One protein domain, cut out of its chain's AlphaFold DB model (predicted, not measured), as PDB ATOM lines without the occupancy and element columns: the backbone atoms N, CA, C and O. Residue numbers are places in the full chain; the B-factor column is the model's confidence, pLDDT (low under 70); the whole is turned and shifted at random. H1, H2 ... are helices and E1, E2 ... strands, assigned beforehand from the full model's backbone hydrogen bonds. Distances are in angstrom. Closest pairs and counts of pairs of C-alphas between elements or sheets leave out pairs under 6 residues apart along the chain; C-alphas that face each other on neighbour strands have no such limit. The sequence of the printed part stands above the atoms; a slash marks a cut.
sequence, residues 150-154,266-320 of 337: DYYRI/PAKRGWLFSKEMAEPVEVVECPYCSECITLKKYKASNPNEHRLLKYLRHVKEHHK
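AT A GLANCE: This is residues 150 to 154 and 266 to 320 of the 337 residues of an uncharacterized protein of Ogataea parapolymorpha (strain ATCC 26012 / BCRC 20466 / JCM 22074 / NRRL Y-7560 / DL-1) (UniProt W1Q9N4). What is the picture? A small antiparallel sheet, the meander E1-E2-E3, each strand the antiparallel neighbour of the one before, has H2 over one face, while H1 lies apart and residues 299 to 304 stick out. What builds it? The 60 printed residues, under half in named elements, run H1 E1 E2 E3 H2, mixed class, two layers. It is only just compact, close to loose: radius of gyration of the C-alphas 12.5 A, spans 34 by 31 by 18 A.

HOW THE PARTS SIT: Where is H1? H1, residues 150 to 153, is not on the sheet and is too short for an O i to N i+4 pair. How do strands pair? E1, residues 268 to 272, and E2, 281 to 285, form a hairpin, with N 272 and O 281 2.9 A apart. E2 and E3, 292 to 294, form another, with N 293 and O 284 2.8 A apart. And H2? H2, residues 309 to 318, with every O i to N i+4 pair within hydrogen-bond range, is on the sheet over E3, height 9.7 A; the closest C-alphas, Ile 293 and Tyr 311, are 6.0 A apart.

IN THESE COORDINATES: Where does H1 begin? C-alpha 150 is at (119.839, 53.326, 86.810). How long are E1, E2 and H2? They span 11.9 A, 12.8 A and 14.2 A, and H2 ends at (130.529, 71.074, 81.456).

THE WHOLE: Is there a cut? Residues 155 to 265 are not printed, and C-alphas 154 and 266 are 18.4 A apart. Which link is long? E3 to H2. Where is confidence low? Residues 275 and 277 are under 70.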
ATOM      1  N   ASP A 150     119.850  54.791  86.796       94.19
ATOM      2  CA  ASP A 150     119.839  53.326  86.810       94.19
ATOM      3  C   ASP A 150     118.811  52.727  85.838       94.19
ATOM      4  O   ASP A 150     119.132  51.813  85.078       94.19
ATOM      5  N   TYR A 151     117.613  53.309  85.775       93.81
ATOM      6  CA  TYR A 151     116.551  52.879  84.866       93.81
ATOM      7  C   TYR A 151     116.979  52.929  83.390       93.81
ATOM      8  O   TYR A 151     116.629  52.052  82.604       93.81
ATOM      9  N   TYR A 152     117.777  53.927  83.003       93.25
ATOM     10  CA  TYR A 152     118.262  54.077  81.627       93.25
ATOM     11  C   TYR A 152     119.518  53.246  81.342       93.25
ATOM     12  O   TYR A 152     120.099  53.370  80.267       93.25
ATOM     13  N   ARG A 153     119.960  52.409  82.286       93.69
ATOM     14  CA  ARG A 153     121.157  51.558  82.179       93.69
ATOM     15  C   ARG A 153     120.823  50.068  82.217       93.69
ATOM     16  O   ARG A 153     121.723  49.237  82.339       93.69
ATOM     17  N   ILE A 154     119.543  49.719  82.105       93.44
ATOM     18  CA  ILE A 154     119.102  48.328  82.000       93.44
ATOM     19  C   ILE A 154     119.675  47.736  80.708       93.44
ATOM     20  O   ILE A 154     119.449  48.265  79.620       93.44
ATOM     21  N   PRO A 266     121.990  62.888  90.379       94.75
ATOM     22  CA  PRO A 266     121.892  64.240  90.902       94.75
ATOM     23  C   PRO A 266     121.917  64.265  92.436       94.75
ATOM     24  O   PRO A 266     121.268  63.445  93.080       94.75
ATOM     25  N   ALA A 267     122.638  65.228  93.020       91.44
ATOM     26  CA  ALA A 267     122.855  65.288  94.469       91.44
ATOM     27  C   ALA A 267     121.559  65.570  95.238       91.44
ATOM     28  O   ALA A 267     121.303  64.996  96.295       91.44
ATOM     29  N   LYS A 268     120.738  66.477  94.701       92.62
ATOM     30  CA  LYS A 268     119.457  66.878  95.280       92.62
ATOM     31  C   LYS A 268     118.417  67.068  94.190       92.62
ATOM     32  O   LYS A 268     118.736  67.349  93.036       92.62
ATOM     33  N   ARG A 269     117.153  66.955  94.587       93.00
ATOM     34  CA  ARG A 269     115.984  67.267  93.765       93.00
ATOM     35  C   ARG A 269     115.014  68.094  94.589       93.00
ATOM     36  O   ARG A 269     114.711  67.707  95.720       93.00
ATOM     37  N   GLY A 270     114.504  69.169  94.007       92.62
ATOM     38  CA  GLY A 270     113.559  70.067  94.658       92.62
ATOM     39  C   GLY A 270     112.935  71.033  93.664       92.62
ATOM     40  O   GLY A 270     112.989  70.813  92.453       92.62
ATOM     41  N   TRP A 271     112.359  72.105  94.189       91.50
ATOM     42  CA  TRP A 271     111.679  73.124  93.400       91.50
ATOM     43  C   TRP A 271     112.388  74.466  93.524       91.50
ATOM     44  O   TRP A 271     112.810  74.851  94.616       91.50
ATOM     45  N   LEU A 272     112.511  75.163  92.396       88.94
ATOM     46  CA  LEU A 272     113.067  76.505  92.312       88.94
ATOM     47  C   LEU A 272     111.947  77.500  91.987       88.94
ATOM     48  O   LEU A 272     111.196  77.311  91.028       88.94
ATOM     49  N   PHE A 273     111.876  78.571  92.774       82.69
ATOM     50  CA  PHE A 273     111.016  79.723  92.523       82.69
ATOM     51  C   PHE A 273     111.898  80.874  92.040       82.69
ATOM     52  O   PHE A 273     112.817  81.284  92.746       82.69
ATOM     53  N   SER A 274     111.625  81.403  90.852       72.69
ATOM     54  CA  SER A 274     112.224  82.655  90.385       72.69
ATOM     55  C   SER A 274     111.120  83.685  90.206       72.69
ATOM     56  O   SER A 274     110.027  83.332  89.774       72.69
ATOM     57  N   LYS A 275     111.406  84.959  90.493       68.06
ATOM     58  CA  LYS A 275     110.463  86.070  90.258       68.06
ATOM     59  C   LYS A 275     110.042  86.182  88.789       68.06
ATOM     60  O   LYS A 275     108.982  86.720  88.500       68.06
ATOM     61  N   GLU A 276     110.874  85.674  87.885       73.50
ATOM     62  CA  GLU A 276     110.636  85.648  86.439       73.50
ATOM     63  C   GLU A 276     109.829  84.420  85.991       73.50
ATOM     64  O   GLU A 276     109.311  84.391  84.878       73.50
ATOM     65  N   MET A 277     109.715  83.392  86.839       67.19
ATOM     66  CA  MET A 277     108.965  82.178  86.531       67.19
ATOM     67  C   MET A 277     107.570  82.263  87.145       67.19
ATOM     68  O   MET A 277     107.416  82.351  88.360       67.19
ATOM     69  N   ALA A 278     106.545  82.191  86.295       74.62
ATOM     70  CA  ALA A 278     105.149  82.203  86.731       74.62
ATOM     71  C   ALA A 278     104.775  80.977  87.589       74.62
ATOM     72  O   ALA A 278     103.878  81.055  88.423       74.62
ATOM     73  N   GLU A 279     105.472  79.852  87.401       82.12
ATOM     74  CA  GLU A 279     105.266  78.607  88.142       82.12
ATOM     75  C   GLU A 279     106.603  78.090  88.698       82.12
ATOM     76  O   GLU A 279     107.635  78.246  88.036       82.12
ATOM     77  N   PRO A 280     106.612  77.434  89.875       85.75
ATOM     78  CA  PRO A 280     107.800  76.745  90.357       85.75
ATOM     79  C   PRO A 280     108.235  75.672  89.366       85.75
ATOM     80  O   PRO A 280     107.425  74.890  88.862       85.75
ATOM     81  N   VAL A 281     109.540  75.605  89.118       90.00
ATOM     82  CA  VAL A 281     110.121  74.608  88.220       90.00
ATOM     83  C   VAL A 281     110.876  73.587  89.042       90.00
ATOM     84  O   VAL A 281     111.672  73.917  89.921       90.00
ATOM     85  N   GLU A 282     110.625  72.320  88.748       92.94
ATOM     86  CA  GLU A 282     111.355  71.242  89.382       92.94
ATOM     87  C   GLU A 282     112.774  71.161  88.814       92.94
ATOM     88  O   GLU A 282     112.981  71.169  87.597       92.94
ATOM     89  N   VAL A 283     113.757  71.067  89.699       94.69
ATOM     90  CA  VAL A 283     115.176  71.085  89.350       94.69
ATOM     91  C   VAL A 283     115.931  69.967  90.060       94.69
ATOM     92  O   VAL A 283     115.482  69.400  91.063       94.69
ATOM     93  N   VAL A 284     117.113  69.665  89.538       95.38
ATOM     94  CA  VAL A 284     118.088  68.771  90.159       95.38
ATOM     95  C   VAL A 284     119.437  69.462  90.297       95.38
ATOM     96  O   VAL A 284     119.840  70.218  89.417       95.38
ATOM     97  N   GLU A 285     120.137  69.200  91.394       95.06
ATOM     98  CA  GLU A 285     121.468  69.747  91.658       95.06
ATOM     99  C   GLU A 285     122.548  68.839  91.061       95.06
ATOM    100  O   GLU A 285     122.587  67.628  91.314       95.06
ATOM    101  N   CYS A 286     123.451  69.428  90.280       94.88
ATOM    102  CA  CYS A 286     124.592  68.718  89.730       94.88
ATOM    103  C   CYS A 286     125.639  68.404  90.810       94.88
ATOM    104  O   CYS A 286     126.185  69.331  91.398       94.88
ATOM    105  N   PRO A 287     126.030  67.134  91.026       93.88
ATOM    106  CA  PRO A 287     127.000  66.766  92.061       93.88
ATOM    107  C   PRO A 287     128.443  67.186  91.730       93.88
ATOM    108  O   PRO A 287     129.339  66.965  92.538       93.88
ATOM    109  N   TYR A 288     128.695  67.709  90.525       91.50
ATOM    110  CA  TYR A 288     130.031  68.098  90.065       91.50
ATOM    111  C   TYR A 288     130.307  69.600  90.223       91.50
ATOM    112  O   TYR A 288     131.454  69.980  90.425       91.50
ATOM    113  N   CYS A 289     129.278  70.448  90.125       91.69
ATOM    114  CA  CYS A 289     129.418  71.909  90.208       91.69
ATOM    115  C   CYS A 289     128.327  72.607  91.024       91.69
ATOM    116  O   CYS A 289     128.289  73.833  91.038       91.69
ATOM    117  N   SER A 290     127.408  71.858  91.637       91.00
ATOM    118  CA  SER A 290     126.250  72.383  92.372       91.00
ATOM    119  C   SER A 290     125.314  73.297  91.569       91.00
ATOM    120  O   SER A 290     124.476  73.984  92.149       91.00
ATOM    121  N   GLU A 291     125.391  73.278  90.232       92.50
ATOM    122  CA  GLU A 291     124.443  73.992  89.372       92.50
ATOM    123  C   GLU A 291     123.056  73.324  89.408       92.50
ATOM    124  O   GLU A 291     122.933  72.097  89.312       92.50
ATOM    125  N   CYS A 292     122.007  74.144  89.501       93.31
ATOM    126  CA  CYS A 292     120.611  73.716  89.438       93.31
ATOM    127  C   CYS A 292     120.149  73.566  87.986       93.31
ATOM    128  O   CYS A 292     120.108  74.530  87.224       93.31
ATOM    129  N   ILE A 293     119.738  72.358  87.608       95.00
ATOM    130  CA  ILE A 293     119.320  72.029  86.246       95.00
ATOM    131  C   ILE A 293     117.827  71.730  86.229       95.00
ATOM    132  O   ILE A 293     117.341  70.857  86.948       95.00
ATOM    133  N   THR A 294     117.095  72.439  85.374       94.31
ATOM    134  CA  THR A 294     115.645  72.261  85.230       94.31
ATOM    135  C   THR A 294     115.291  70.895  84.656       94.31
ATOM    136  O   THR A 294     115.861  70.445  83.657       94.31
ATOM    137  N   LEU A 295     114.306  70.237  85.267       93.69
ATOM    138  CA  LEU A 295     113.690  69.037  84.720       93.69
ATOM    139  C   LEU A 295     112.630  69.412  83.685       93.69
ATOM    140  O   LEU A 295     112.011  70.475  83.731       93.69
ATOM    141  N   LYS A 296     112.380  68.501  82.744       90.88
ATOM    142  CA  LYS A 296     111.219  68.621  81.856       90.88
ATOM    143  C   LYS A 296     109.926  68.497  82.679       90.88
ATOM    144  O   LYS A 296     109.874  67.675  83.599       90.88
ATOM    145  N   LYS A 297     108.896  69.298  82.370       90.06
ATOM    146  CA  LYS A 297     107.584  69.237  83.048       90.06
ATOM    147  C   LYS A 297     106.989  67.837  82.876       90.06
ATOM    148  O   LYS A 297     107.003  67.299  81.772       90.06
ATOM    149  N   TYR A 298     106.515  67.245  83.969       91.56
ATOM    150  CA  TYR A 298     105.888  65.927  83.937       91.56
ATOM    151  C   TYR A 298     104.573  65.981  83.147       91.56
ATOM    152  O   TYR A 298     103.764  66.887  83.351       91.56
ATOM    153  N   LYS A 299     104.363  65.006  82.259       91.00
ATOM    154  CA  LYS A 299     103.120  64.827  81.503       91.00
ATOM    155  C   LYS A 299     102.566  63.437  81.794       91.00
ATOM    156  O   LYS A 299     103.215  62.447  81.473       91.00
ATOM    157  N   ALA A 300     101.355  63.360  82.345       89.75
ATOM    158  CA  ALA A 300     100.709  62.080  82.650       89.75
ATOM    159  C   ALA A 300     100.473  61.211  81.399       89.75
ATOM    160  O   ALA A 300     100.465  59.990  81.499       89.75
ATOM    161  N   SER A 301     100.353  61.826  80.216       92.75
ATOM    162  CA  SER A 301     100.257  61.121  78.932       92.75
ATOM    163  C   SER A 301     101.559  60.443  78.489       92.75
ATOM    164  O   SER A 301     101.521  59.574  77.625       92.75
ATOM    165  N   ASN A 302     102.711  60.815  79.061       89.12
ATOM    166  CA  ASN A 302     104.005  60.197  78.771       89.12
ATOM    167  C   ASN A 302     104.843  60.030  80.055       89.12
ATOM    168  O   ASN A 302     105.832  60.742  80.261       89.12
ATOM    169  N   PRO A 303     104.470  59.085  80.935       84.38
ATOM    170  CA  PRO A 303     105.126  58.907  82.230       84.38
ATOM    171  C   PRO A 303     106.570  58.389  82.117       84.38
ATOM    172  O   PRO A 303     107.345  58.529  83.061       84.38
ATOM    173  N   ASN A 304     106.941  57.814  80.968       83.38
ATOM    174  CA  ASN A 304     108.263  57.233  80.709       83.38
ATOM    175  C   ASN A 304     109.236  58.212  80.032       83.38
ATOM    176  O   ASN A 304     110.311  57.813  79.585       83.38
ATOM    177  N   GLU A 305     108.869  59.488  79.923       88.81
ATOM    178  CA  GLU A 305     109.722  60.499  79.313       88.81
ATOM    179  C   GLU A 305     111.052  60.674  80.070       88.81
ATOM    180  O   GLU A 305     111.091  60.741  81.301       88.81
ATOM    181  N   HIS A 306     112.161  60.814  79.333       91.19
ATOM    182  CA  HIS A 306     113.493  60.980  79.919       91.19
ATOM    183  C   HIS A 306     113.693  62.386  80.515       91.19
ATOM    184  O   HIS A 306     114.336  63.266  79.934       91.19
ATOM    185  N   ARG A 307     113.190  62.612  81.729       93.94
ATOM    186  CA  ARG A 307     113.209  63.936  82.381       93.94
ATOM    187  C   ARG A 307     114.606  64.430  82.779       93.94
ATOM    188  O   ARG A 307     114.811  65.640  82.851       93.94
ATOM    189  N   LEU A 308     115.576  63.524  82.946       95.12
ATOM    190  CA  LEU A 308     116.983  63.831  83.260       95.12
ATOM    191  C   LEU A 308     117.845  64.176  82.029       95.12
ATOM    192  O   LEU A 308     119.061  64.305  82.139       95.12
ATOM    193  N   LEU A 309     117.250  64.346  80.842       94.38
ATOM    194  CA  LEU A 309     118.014  64.562  79.608       94.38
ATOM    195  C   LEU A 309     118.818  65.874  79.640       94.38
ATOM    196  O   LEU A 309     119.972  65.911  79.219       94.38
ATOM    197  N   LYS A 310     118.225  66.948  80.183       95.12
ATOM    198  CA  LYS A 310     118.916  68.235  80.379       95.12
ATOM    199  C   LYS A 310     120.086  68.106  81.355       95.12
ATOM    200  O   LYS A 310     121.140  68.680  81.110       95.12
ATOM    201  N   TYR A 311     119.916  67.309  82.411       96.00
ATOM    202  CA  TYR A 311     120.977  67.007  83.369       96.00
ATOM    203  C   TYR A 311     122.160  66.297  82.695       96.00
ATOM    204  O   TYR A 311     123.292  66.764  82.788       96.00
ATOM    205  N   LEU A 312     121.904  65.232  81.932       95.25
ATOM    206  CA  LEU A 312     122.958  64.509  81.213       95.25
ATOM    207  C   LEU A 312     123.660  65.380  80.161       95.25
ATOM    208  O   LEU A 312     124.878  65.290  80.000       95.25
ATOM    209  N   ARG A 313     122.920  66.264  79.481       93.88
ATOM    210  CA  ARG A 313     123.497  67.248  78.553       93.88
ATOM    211  C   ARG A 313     124.435  68.219  79.268       93.88
ATOM    212  O   ARG A 313     125.563  68.388  78.816       93.88
ATOM    213  N   HIS A 314     124.008  68.768  80.406       94.06
ATOM    214  CA  HIS A 314     124.860  69.617  81.236       94.06
ATOM    215  C   HIS A 314     126.154  68.887  81.626       94.06
ATOM    216  O   HIS A 314     127.242  69.428  81.443       94.06
ATOM    217  N   VAL A 315     126.066  67.635  82.096       93.25
ATOM    218  CA  VAL A 315     127.257  66.850  82.467       93.25
ATOM    219  C   VAL A 315     128.177  66.619  81.269       93.25
ATOM    220  O   VAL A 315     129.389  66.776  81.387       93.25
ATOM    221  N   LYS A 316     127.627  66.308  80.092       89.69
ATOM    222  CA  LYS A 316     128.410  66.157  78.859       89.69
ATOM    223  C   LYS A 316     129.167  67.440  78.490       89.69
ATOM    224  O   LYS A 316     130.316  67.359  78.055       89.69
ATOM    225  N   GLU A 317     128.514  68.593  78.591       89.94
ATOM    226  CA  GLU A 317     129.043  69.877  78.117       89.94
ATOM    227  C   GLU A 317     130.042  70.493  79.102       89.94
ATOM    228  O   GLU A 317     131.096  70.970  78.676       89.94
ATOM    229  N   HIS A 318     129.754  70.412  80.404       89.00
ATOM    230  CA  HIS A 318     130.529  71.074  81.456       89.00
ATOM    231  C   HIS A 318     131.499  70.145  82.200       89.00
ATOM    232  O   HIS A 318     132.541  70.604  82.661       89.00
ATOM    233  N   HIS A 319     131.222  68.838  82.270       86.31
ATOM    234  CA  HIS A 319     131.982  67.871  83.080       86.31
ATOM    235  C   HIS A 319     132.635  66.801  82.207       86.31
ATOM    236  O   HIS A 319     132.400  65.595  82.354       86.31
ATOM    237  N   LYS A 320     133.471  67.246  81.259       70.06
ATOM    238  CA  LYS A 320     134.194  66.362  80.335       70.06
ATOM    239  C   LYS A 320     135.057  65.367  81.110       70.06
ATOM    240  O   LYS A 320     136.169  65.670  81.532       70.06
TER     241      LYS A 320